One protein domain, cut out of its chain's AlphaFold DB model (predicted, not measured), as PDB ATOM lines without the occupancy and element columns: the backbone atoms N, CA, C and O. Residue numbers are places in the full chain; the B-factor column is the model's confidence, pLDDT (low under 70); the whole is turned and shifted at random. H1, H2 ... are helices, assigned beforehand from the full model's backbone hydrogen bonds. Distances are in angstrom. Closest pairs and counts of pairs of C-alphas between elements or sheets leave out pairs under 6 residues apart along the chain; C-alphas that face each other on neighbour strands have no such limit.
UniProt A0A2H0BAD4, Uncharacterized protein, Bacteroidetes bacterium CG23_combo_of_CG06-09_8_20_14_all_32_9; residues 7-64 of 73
ATOM      1  N   GLU A   7      93.461 156.695 105.478       74.81
ATOM      2  CA  GLU A   7      92.427 155.970 104.722       74.81
ATOM      3  C   GLU A   7      93.029 154.794 103.939       74.81
ATOM      4  O   GLU A   7      92.515 153.680 103.967       74.81
ATOM      5  N   LEU A   8      94.166 155.012 103.268       79.19
ATOM      6  CA  LEU A   8      94.857 153.948 102.541       79.19
ATOM      7  C   LEU A   8      95.384 152.871 103.498       79.19
ATOM      8  O   LEU A   8      95.306 151.685 103.186       79.19
ATOM      9  N   GLN A   9      95.913 153.273 104.654       80.25
ATOM     10  CA  GLN A   9      96.408 152.348 105.669       80.25
ATOM     11  C   GLN A   9      95.288 151.455 106.211       80.25
ATOM     12  O   GLN A   9      95.489 150.247 106.317       80.25
ATOM     13  N   GLU A  10      94.116 152.022 106.497       80.38
ATOM     14  CA  GLU A  10      92.938 151.264 106.926       80.38
ATOM     15  C   GLU A  10      92.559 150.212 105.879       80.38
ATOM     16  O   GLU A  10      92.482 149.022 106.193       80.38
ATOM     17  N   TYR A  11      92.455 150.603 104.604       78.75
ATOM     18  CA  TYR A  11      92.152 149.655 103.536       78.75
ATOM     19  C   TYR A  11      93.220 148.575 103.375       78.75
ATOM     20  O   TYR A  11      92.868 147.430 103.118       78.75
ATOM     21  N   LEU A  12      94.508 148.877 103.538       78.12
ATOM     22  CA  LEU A  12      95.572 147.869 103.447       78.12
ATOM     23  C   LEU A  12      95.543 146.841 104.587       78.12
ATOM     24  O   LEU A  12      96.074 145.746 104.406       78.12
ATOM     25  N   LEU A  13      94.953 147.189 105.734       81.62
ATOM     26  CA  LEU A  13      94.805 146.309 106.897       81.62
ATOM     27  C   LEU A  13      93.503 145.496 106.873       81.62
ATOM     28  O   LEU A  13      93.393 144.501 107.586       81.62
ATOM     29  N   MET A  14      92.523 145.894 106.059       76.88
ATOM     30  CA  MET A  14      91.302 145.116 105.872       76.88
ATOM     31  C   MET A  14      91.584 143.815 105.105       76.88
ATOM     32  O   MET A  14      92.377 143.821 104.155       76.88
ATOM     33  N   PRO A  15      90.916 142.704 105.465       72.75
ATOM     34  CA  PRO A  15      91.013 141.471 104.701       72.75
ATOM     35  C   PRO A  15      90.483 141.683 103.273       72.75
ATOM     36  O   PRO A  15      89.574 142.498 103.071       72.75
ATOM     37  N   PRO A  16      91.025 140.953 102.281       68.56
ATOM     38  CA  PRO A  16      90.439 140.928 100.951       68.56
ATOM     39  C   PRO A  16      88.994 140.439 101.049       68.56
ATOM     40  O   PRO A  16      88.685 139.512 101.796       68.56
ATOM     41  N   SER A  17      88.109 141.086 100.307       67.31
ATOM     42  CA  SER A  17      86.696 140.747 100.266       67.31
ATOM     43  C   SER A  17      86.328 140.206  98.893       67.31
ATOM     44  O   SER A  17      86.748 140.753  97.875       67.31
ATOM     45  N   ASP A  18      85.480 139.177  98.850       62.09
ATOM     46  CA  ASP A  18      85.010 138.553  97.603       62.09
ATOM     47  C   ASP A  18      84.241 139.527  96.690       62.09
ATOM     48  O   ASP A  18      84.046 139.272  95.500       62.09
ATOM     49  N   VAL A  19      83.806 140.670  97.234       62.00
ATOM     50  CA  VAL A  19      83.135 141.731  96.472       62.00
ATOM     51  C   VAL A  19      84.106 142.661  95.737       62.00
ATOM     52  O   VAL A  19      83.697 143.394  94.828       62.00
ATOM     53  N   GLU A  20      85.394 142.643  96.082       63.94
ATOM     54  CA  GLU A  20      86.392 143.520  95.477       63.94
ATOM     55  C   GLU A  20      86.795 143.020  94.081       63.94
ATOM     56  O   GLU A  20      86.958 141.820  93.854       63.94
ATOM     57  N   PRO A  21      86.966 143.916  93.094       65.38
ATOM     58  CA  PRO A  21      87.457 143.501  91.788       65.38
ATOM     59  C   PRO A  21      88.884 142.926  91.900       65.38
ATOM     60  O   PRO A  21      89.725 143.520  92.586       65.38
ATOM     61  N   PRO A  22      89.193 141.814  91.200       62.50
ATOM     62  CA  PRO A  22      90.508 141.164  91.267       62.50
ATOM     63  C   PRO A  22      91.642 142.081  90.782       62.50
ATOM     64  O   PRO A  22      92.771 141.992  91.255       62.50
ATOM     65  N   ASP A  23      91.326 143.031  89.899       63.88
ATOM     66  CA  ASP A  23      92.270 144.016  89.371       63.88
ATOM     67  C   ASP A  23      92.443 145.270  90.238       63.88
ATOM     68  O   ASP A  23      93.158 146.196  89.843       63.88
ATOM     69  N   CYS A  24      91.826 145.326  91.424       72.25
ATOM     70  CA  CYS A  24      91.968 146.480  92.303       72.25
ATOM     71  C   CYS A  24      93.434 146.669  92.729       72.25
ATOM     72  O   CYS A  24      94.073 145.768  93.274       72.25
ATOM     73  N   VAL A  25      93.966 147.877  92.523       74.88
ATOM     74  CA  VAL A  25      95.355 148.217  92.865       74.88
ATOM     75  C   VAL A  25      95.625 148.055  94.366       74.88
ATOM     76  O   VAL A  25      96.717 147.629  94.735       74.88
ATOM     77  N   ILE A  26      94.632 148.304  95.230       78.62
ATOM     78  CA  ILE A  26      94.756 148.061  96.678       78.62
ATOM     79  C   ILE A  26      94.938 146.572  96.980       78.62
ATOM     80  O   ILE A  26      95.791 146.233  97.791       78.62
ATOM     81  N   ASN A  27      94.230 145.675  96.291       75.00
ATOM     82  CA  ASN A  27      94.419 144.235  96.482       75.00
ATOM     83  C   ASN A  27      95.821 143.793  96.068       75.00
ATOM     84  O   ASN A  27      96.457 143.040  96.800       75.00
ATOM     85  N   LYS A  28      96.352 144.350  94.970       78.94
ATOM     86  CA  LYS A  28      97.757 144.148  94.581       78.94
ATOM     87  C   LYS A  28      98.711 144.628  95.681       78.94
ATOM     88  O   LYS A  28      99.644 143.915  96.018       78.94
ATOM     89  N   LEU A  29      98.454 145.785  96.294       81.31
ATOM     90  CA  LEU A  29      99.262 146.289  97.412       81.31
ATOM     91  C   LEU A  29      99.138 145.430  98.685       81.31
ATOM     92  O   LEU A  29     100.127 145.293  99.397       81.31
ATOM     93  N   ARG A  30      97.970 144.835  98.970       79.94
ATOM     94  CA  ARG A  30      97.747 143.954 100.137       79.94
ATOM     95  C   ARG A  30      98.509 142.634 100.053       79.94
ATOM     96  O   ARG A  30      98.959 142.144 101.084       79.94
ATOM     97  N   ILE A  31      98.635 142.063  98.854       82.06
ATOM     98  CA  ILE A  31      99.328 140.781  98.638       82.06
ATOM     99  C   ILE A  31     100.841 140.940  98.424       82.06
ATOM    100  O   ILE A  31     101.571 139.958  98.500       82.06
ATOM    101  N   MET A  32     101.320 142.161  98.157       84.50
ATOM    102  CA  MET A  32     102.752 142.462  98.065       84.50
ATOM    103  C   MET A  32     103.439 142.316  99.428       84.50
ATOM    104  O   MET A  32     102.857 142.654 100.465       84.50
ATOM    105  N   GLY A  33     104.705 141.891  99.421       86.38
ATOM    106  CA  GLY A  33     105.528 141.834 100.630       86.38
ATOM    107  C   GLY A  33     105.682 143.210 101.286       86.38
ATOM    108  O   GLY A  33     105.632 144.238 100.607       86.38
ATOM    109  N   ASP A  34     105.866 143.246 102.607       83.94
ATOM    110  CA  ASP A  34     105.872 144.497 103.379       83.94
ATOM    111  C   ASP A  34     106.913 145.511 102.889       83.94
ATOM    112  O   ASP A  34     106.609 146.701 102.774       83.94
ATOM    113  N   ASP A  35     108.119 145.058 102.549       84.62
ATOM    114  CA  ASP A  35     109.184 145.933 102.049       84.62
ATOM    115  C   ASP A  35     108.878 146.472 100.648       84.62
ATOM    116  O   ASP A  35     109.070 147.658 100.367       84.62
ATOM    117  N   GLU A  36     108.328 145.627  99.775       86.62
ATOM    118  CA  GLU A  36     107.935 146.006  98.417       86.62
ATOM    119  C   GLU A  36     106.780 147.016  98.438       86.62
ATOM    120  O   GLU A  36     106.798 148.034  97.739       86.62
ATOM    121  N   ARG A  37     105.798 146.778  99.310       86.75
ATOM    122  CA  ARG A  37     104.654 147.659  99.547       86.75
ATOM    123  C   ARG A  37     105.103 149.011 100.082       86.75
ATOM    124  O   ARG A  37     104.704 150.039  99.536       86.75
ATOM    125  N   LYS A  38     105.967 149.032 101.102       83.56
ATOM    126  CA  LYS A  38     106.526 150.271 101.669       83.56
ATOM    127  C   LYS A  38     107.294 151.069 100.623       83.56
ATOM    128  O   LYS A  38     107.095 152.276 100.536       83.56
ATOM    129  N   ASN A  39     108.110 150.409  99.803       85.44
ATOM    130  CA  ASN A  39     108.867 151.054  98.727       85.44
ATOM    131  C   ASN A  39     107.958 151.609  97.615       85.44
ATOM    132  O   ASN A  39     108.271 152.608  96.975       85.44
ATOM    133  N   LYS A  40     106.812 150.970  97.365       84.75
ATOM    134  CA  LYS A  40     105.830 151.463  96.396       84.75
ATOM    135  C   LYS A  40     105.045 152.655  96.939       84.75
ATOM    136  O   LYS A  40     104.888 153.638  96.226       84.75
ATOM    137  N   ILE A  41     104.611 152.597  98.199       83.50
ATOM    138  CA  ILE A  41     103.886 153.691  98.860       83.50
ATOM    139  C   ILE A  41     104.797 154.904  99.082       83.50
ATOM    140  O   ILE A  41     104.352 156.032  98.901       83.50
ATOM    141  N   SER A  42     106.078 154.704  99.408       83.31
ATOM    142  CA  SER A  42     107.033 155.809  99.592       83.31
ATOM    143  C   SER A  42     107.297 156.610  98.315       83.31
ATOM    144  O   SER A  42     107.711 157.763  98.399       83.31
ATOM    145  N   LYS A  43     107.049 156.015  97.143       85.06
ATOM    146  CA  LYS A  43     107.136 156.679  95.835       85.06
ATOM    147  C   LYS A  43     105.847 157.404  95.439       85.06
ATOM    148  O   LYS A  43     105.864 158.125  94.450       85.06
ATOM    149  N   MET A  44     104.752 157.208  96.175       81.81
ATOM    150  CA  MET A  44     103.466 157.854  95.920       81.81
ATOM    151  C   MET A  44     103.334 159.135  96.737       81.81
ATOM    152  O   MET A  44     103.566 159.155  97.948       81.81
ATOM    153  N   THR A  45     102.870 160.193  96.088       85.56
ATOM    154  CA  THR A  45     102.442 161.420  96.757       85.56
ATOM    155  C   THR A  45     101.206 161.170  97.622       85.56
ATOM    156  O   THR A  45     100.429 160.240  97.401       85.56
ATOM    157  N   PHE A  46     100.973 162.043  98.601       77.81
ATOM    158  CA  PHE A  46      99.788 161.969  99.459       77.81
ATOM    159  C   PHE A  46      98.471 161.985  98.658       77.81
ATOM    160  O   PHE A  46      97.537 161.254  98.981       77.81
ATOM    161  N   ILE A  47      98.417 162.762  97.571       77.44
ATOM    162  CA  ILE A  47      97.252 162.841  96.678       77.44
ATOM    163  C   ILE A  47      97.019 161.505  95.965       77.44
ATOM    164  O   ILE A  47      95.882 161.053  95.880       77.44
ATOM    165  N   GLU A  48      98.070 160.843  95.481       80.44
ATOM    166  CA  GLU A  48      97.946 159.526  94.841       80.44
ATOM    167  C   GLU A  48      97.466 158.459  95.827       80.44
ATOM    168  O   GLU A  48      96.608 157.643  95.488       80.44
ATOM    169  N   GLN A  49      97.953 158.504  97.069       79.00
ATOM    170  CA  GLN A  49      97.493 157.608  98.129       79.00
ATOM    171  C   GLN A  49      96.005 157.823  98.457       79.00
ATOM    172  O   GLN A  49      95.251 156.854  98.558       79.00
ATOM    173  N   LEU A  50      95.562 159.083  98.550       78.31
ATOM    174  CA  LEU A  50      94.150 159.439  98.723       78.31
ATOM    175  C   LEU A  50      93.287 158.997  97.537       78.31
ATOM    176  O   LEU A  50      92.202 158.451  97.731       78.31
ATOM    177  N   LYS A  51      93.761 159.201  96.301       80.38
ATOM    178  CA  LYS A  51      93.064 158.746  95.090       80.38
ATOM    179  C   LYS A  51      92.888 157.230  95.105       80.38
ATOM    180  O   LYS A  51      91.792 156.757  94.830       80.38
ATOM    181  N   LEU A  52      93.911 156.467  95.493       78.44
ATOM    182  CA  LEU A  52      93.814 155.010  95.620       78.44
ATOM    183  C   LEU A  52      92.775 154.582  96.662       78.44
ATOM    184  O   LEU A  52      91.935 153.732  96.359       78.44
ATOM    185  N   ALA A  53      92.790 155.192  97.849       76.06
ATOM    186  CA  ALA A  53      91.809 154.922  98.903       76.06
ATOM    187  C   ALA A  53      90.371 155.234  98.444       76.06
ATOM    188  O   ALA A  53      89.464 154.414  98.596       76.06
ATOM    189  N   ARG A  54      90.162 156.381  97.786       74.12
ATOM    190  CA  ARG A  54      88.855 156.765  97.230       74.12
ATOM    191  C   ARG A  54      88.404 155.852  96.098       74.12
ATOM    192  O   ARG A  54      87.239 155.474  96.074       74.12
ATOM    193  N   ILE A  55      89.297 155.464  95.185       70.56
ATOM    194  CA  ILE A  55      88.985 154.514  94.108       70.56
ATOM    195  C   ILE A  55      88.520 153.189  94.698       70.56
ATOM    196  O   ILE A  55      87.573 152.606  94.183       70.56
ATOM    197  N   HIS A  56      89.133 152.716  95.780       70.38
ATOM    198  CA  HIS A  56      88.701 151.492  96.449       70.38
ATOM    199  C   HIS A  56      87.323 151.626  97.099       70.38
ATOM    200  O   HIS A  56      86.453 150.787  96.850       70.38
ATOM    201  N   LYS A  57      87.076 152.726  97.818       66.50
ATOM    202  CA  LYS A  57      85.751 153.069  98.357       66.50
ATOM    203  C   LYS A  57      84.688 153.142  97.260       66.50
ATOM    204  O   LYS A  57      83.594 152.610  97.393       66.50
ATOM    205  N   ILE A  58      85.014 153.766  96.133       61.88
ATOM    206  CA  ILE A  58      84.129 153.856  94.973       61.88
ATOM    207  C   ILE A  58      83.939 152.477  94.337       61.88
ATOM    208  O   ILE A  58      82.813 152.112  94.048       61.88
ATOM    209  N   CYS A  59      84.985 151.670  94.144       57.88
ATOM    210  CA  CYS A  59      84.873 150.329  93.560       57.88
ATOM    211  C   CYS A  59      84.010 149.395  94.420       57.88
ATOM    212  O   CYS A  59      83.232 148.617  93.870       57.88
ATOM    213  N   THR A  60      84.121 149.487  95.747       56.72
ATOM    214  CA  THR A  60      83.286 148.729  96.692       56.72
ATOM    215  C   THR A  60      81.833 149.219  96.691       56.72
ATOM    216  O   THR A  60      80.924 148.392  96.702       56.72
ATOM    217  N   LEU A  61      81.584 150.529  96.565       53.28
ATOM    218  CA  LEU A  61      80.230 151.103  96.467       53.28
ATOM    219  C   LEU A  61      79.562 150.885  95.092       53.28
ATOM    220  O   LEU A  61      78.376 150.569  95.000       53.28
ATOM    221  N   ILE A  62      80.312 151.042  94.001       49.72
ATOM    222  CA  ILE A  62      79.811 151.025  92.621       49.72
ATOM    223  C   ILE A  62      79.555 149.606  92.112       49.72
ATOM    224  O   ILE A  62      78.763 149.436  91.186       49.72
ATOM    225  N   ARG A  63      80.117 148.548  92.710       46.09
ATOM    226  CA  ARG A  63      79.808 147.175  92.268       46.09
ATOM    227  C   ARG A  63      78.393 146.683  92.603       46.09
ATOM    228  O   ARG A  63      78.037 145.583  92.193       46.09
ATOM    229  N   CYS A  64      77.538 147.546  93.159       44.72
ATOM    230  CA  CYS A  64      76.085 147.416  93.016       44.72
ATOM    231  C   CYS A  64      75.562 147.682  91.581       44.72
ATOM    232  O   CYS A  64      74.471 147.216  91.268       44.72
TER     233      CYS A  64
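This is residues 7 to 64 of the 73 residues of an uncharacterized protein of Bacteroidetes bacterium CG23_combo_of_CG06-09_8_20_14_all_32_9 (UniProt A0A2H0BAD4). One long helix, H4, makes the longest axis, and two short helices, H1 and H2, lie roughly side by side and cross it, packing on its residues 49 to 56. H3 stands beside H2 near the start of H4, roughly crosswise to H4, and touches no helix. The printed part has 58 residues, with four named helices in the order H1, H2, H3, H4 and no named strand; the class is all helix. It is compact, with a radius of gyration of the C-alphas of 11.1 A and spans of 33 by 23 by 18 A.

Find C-alpha 7 at (92.427, 155.970, 104.722); from there H1, residues 7 to 13, runs 10.2 A. Go on to residues 25 to 31 for H2, then to residues 34 to 42 for H3, 12.0 A long. H4, residues 46 to 62, runs 23.8 A to C-alpha 62 at (79.811, 151.025, 92.621).

The helix packing is mostly crossed, but only just: 1 of 3 touching pairs is at a shallow tilt. H1 and H2 touch, closest at the C-alphas of Leu 12 and Arg 30, 5.6 A apart, at a shallow tilt of 34 degrees, only just short of steep, the same way. H4 touches H1 with residues 49 to 53 alone; the closest C-alphas, of Leu 8 and Ala 53, are 4.8 A apart. H4 touches H2 with residues 52 to 56 alone, about perpendicular at 85 degrees; the closest C-alphas, of Ile 26 and His 56, are 7.0 A apart. H3 is close to H2 but not clearly touching, with the closest C-alphas, of Leu 29 and Arg 37, 6.0 A apart. H1 and H3 are apart. In H1, H2, H3 and H4 every O i to N i+4 pair is within hydrogen-bond range.

The C-alphas of Asp 35 and Cys 64, the two farthest apart, are 34.3 A apart. The printed part has no cut; the link from H1 to H2 is long, with 11 residues. Look for pLDDT under 70 at residues 16 to 23 and 57 to 64.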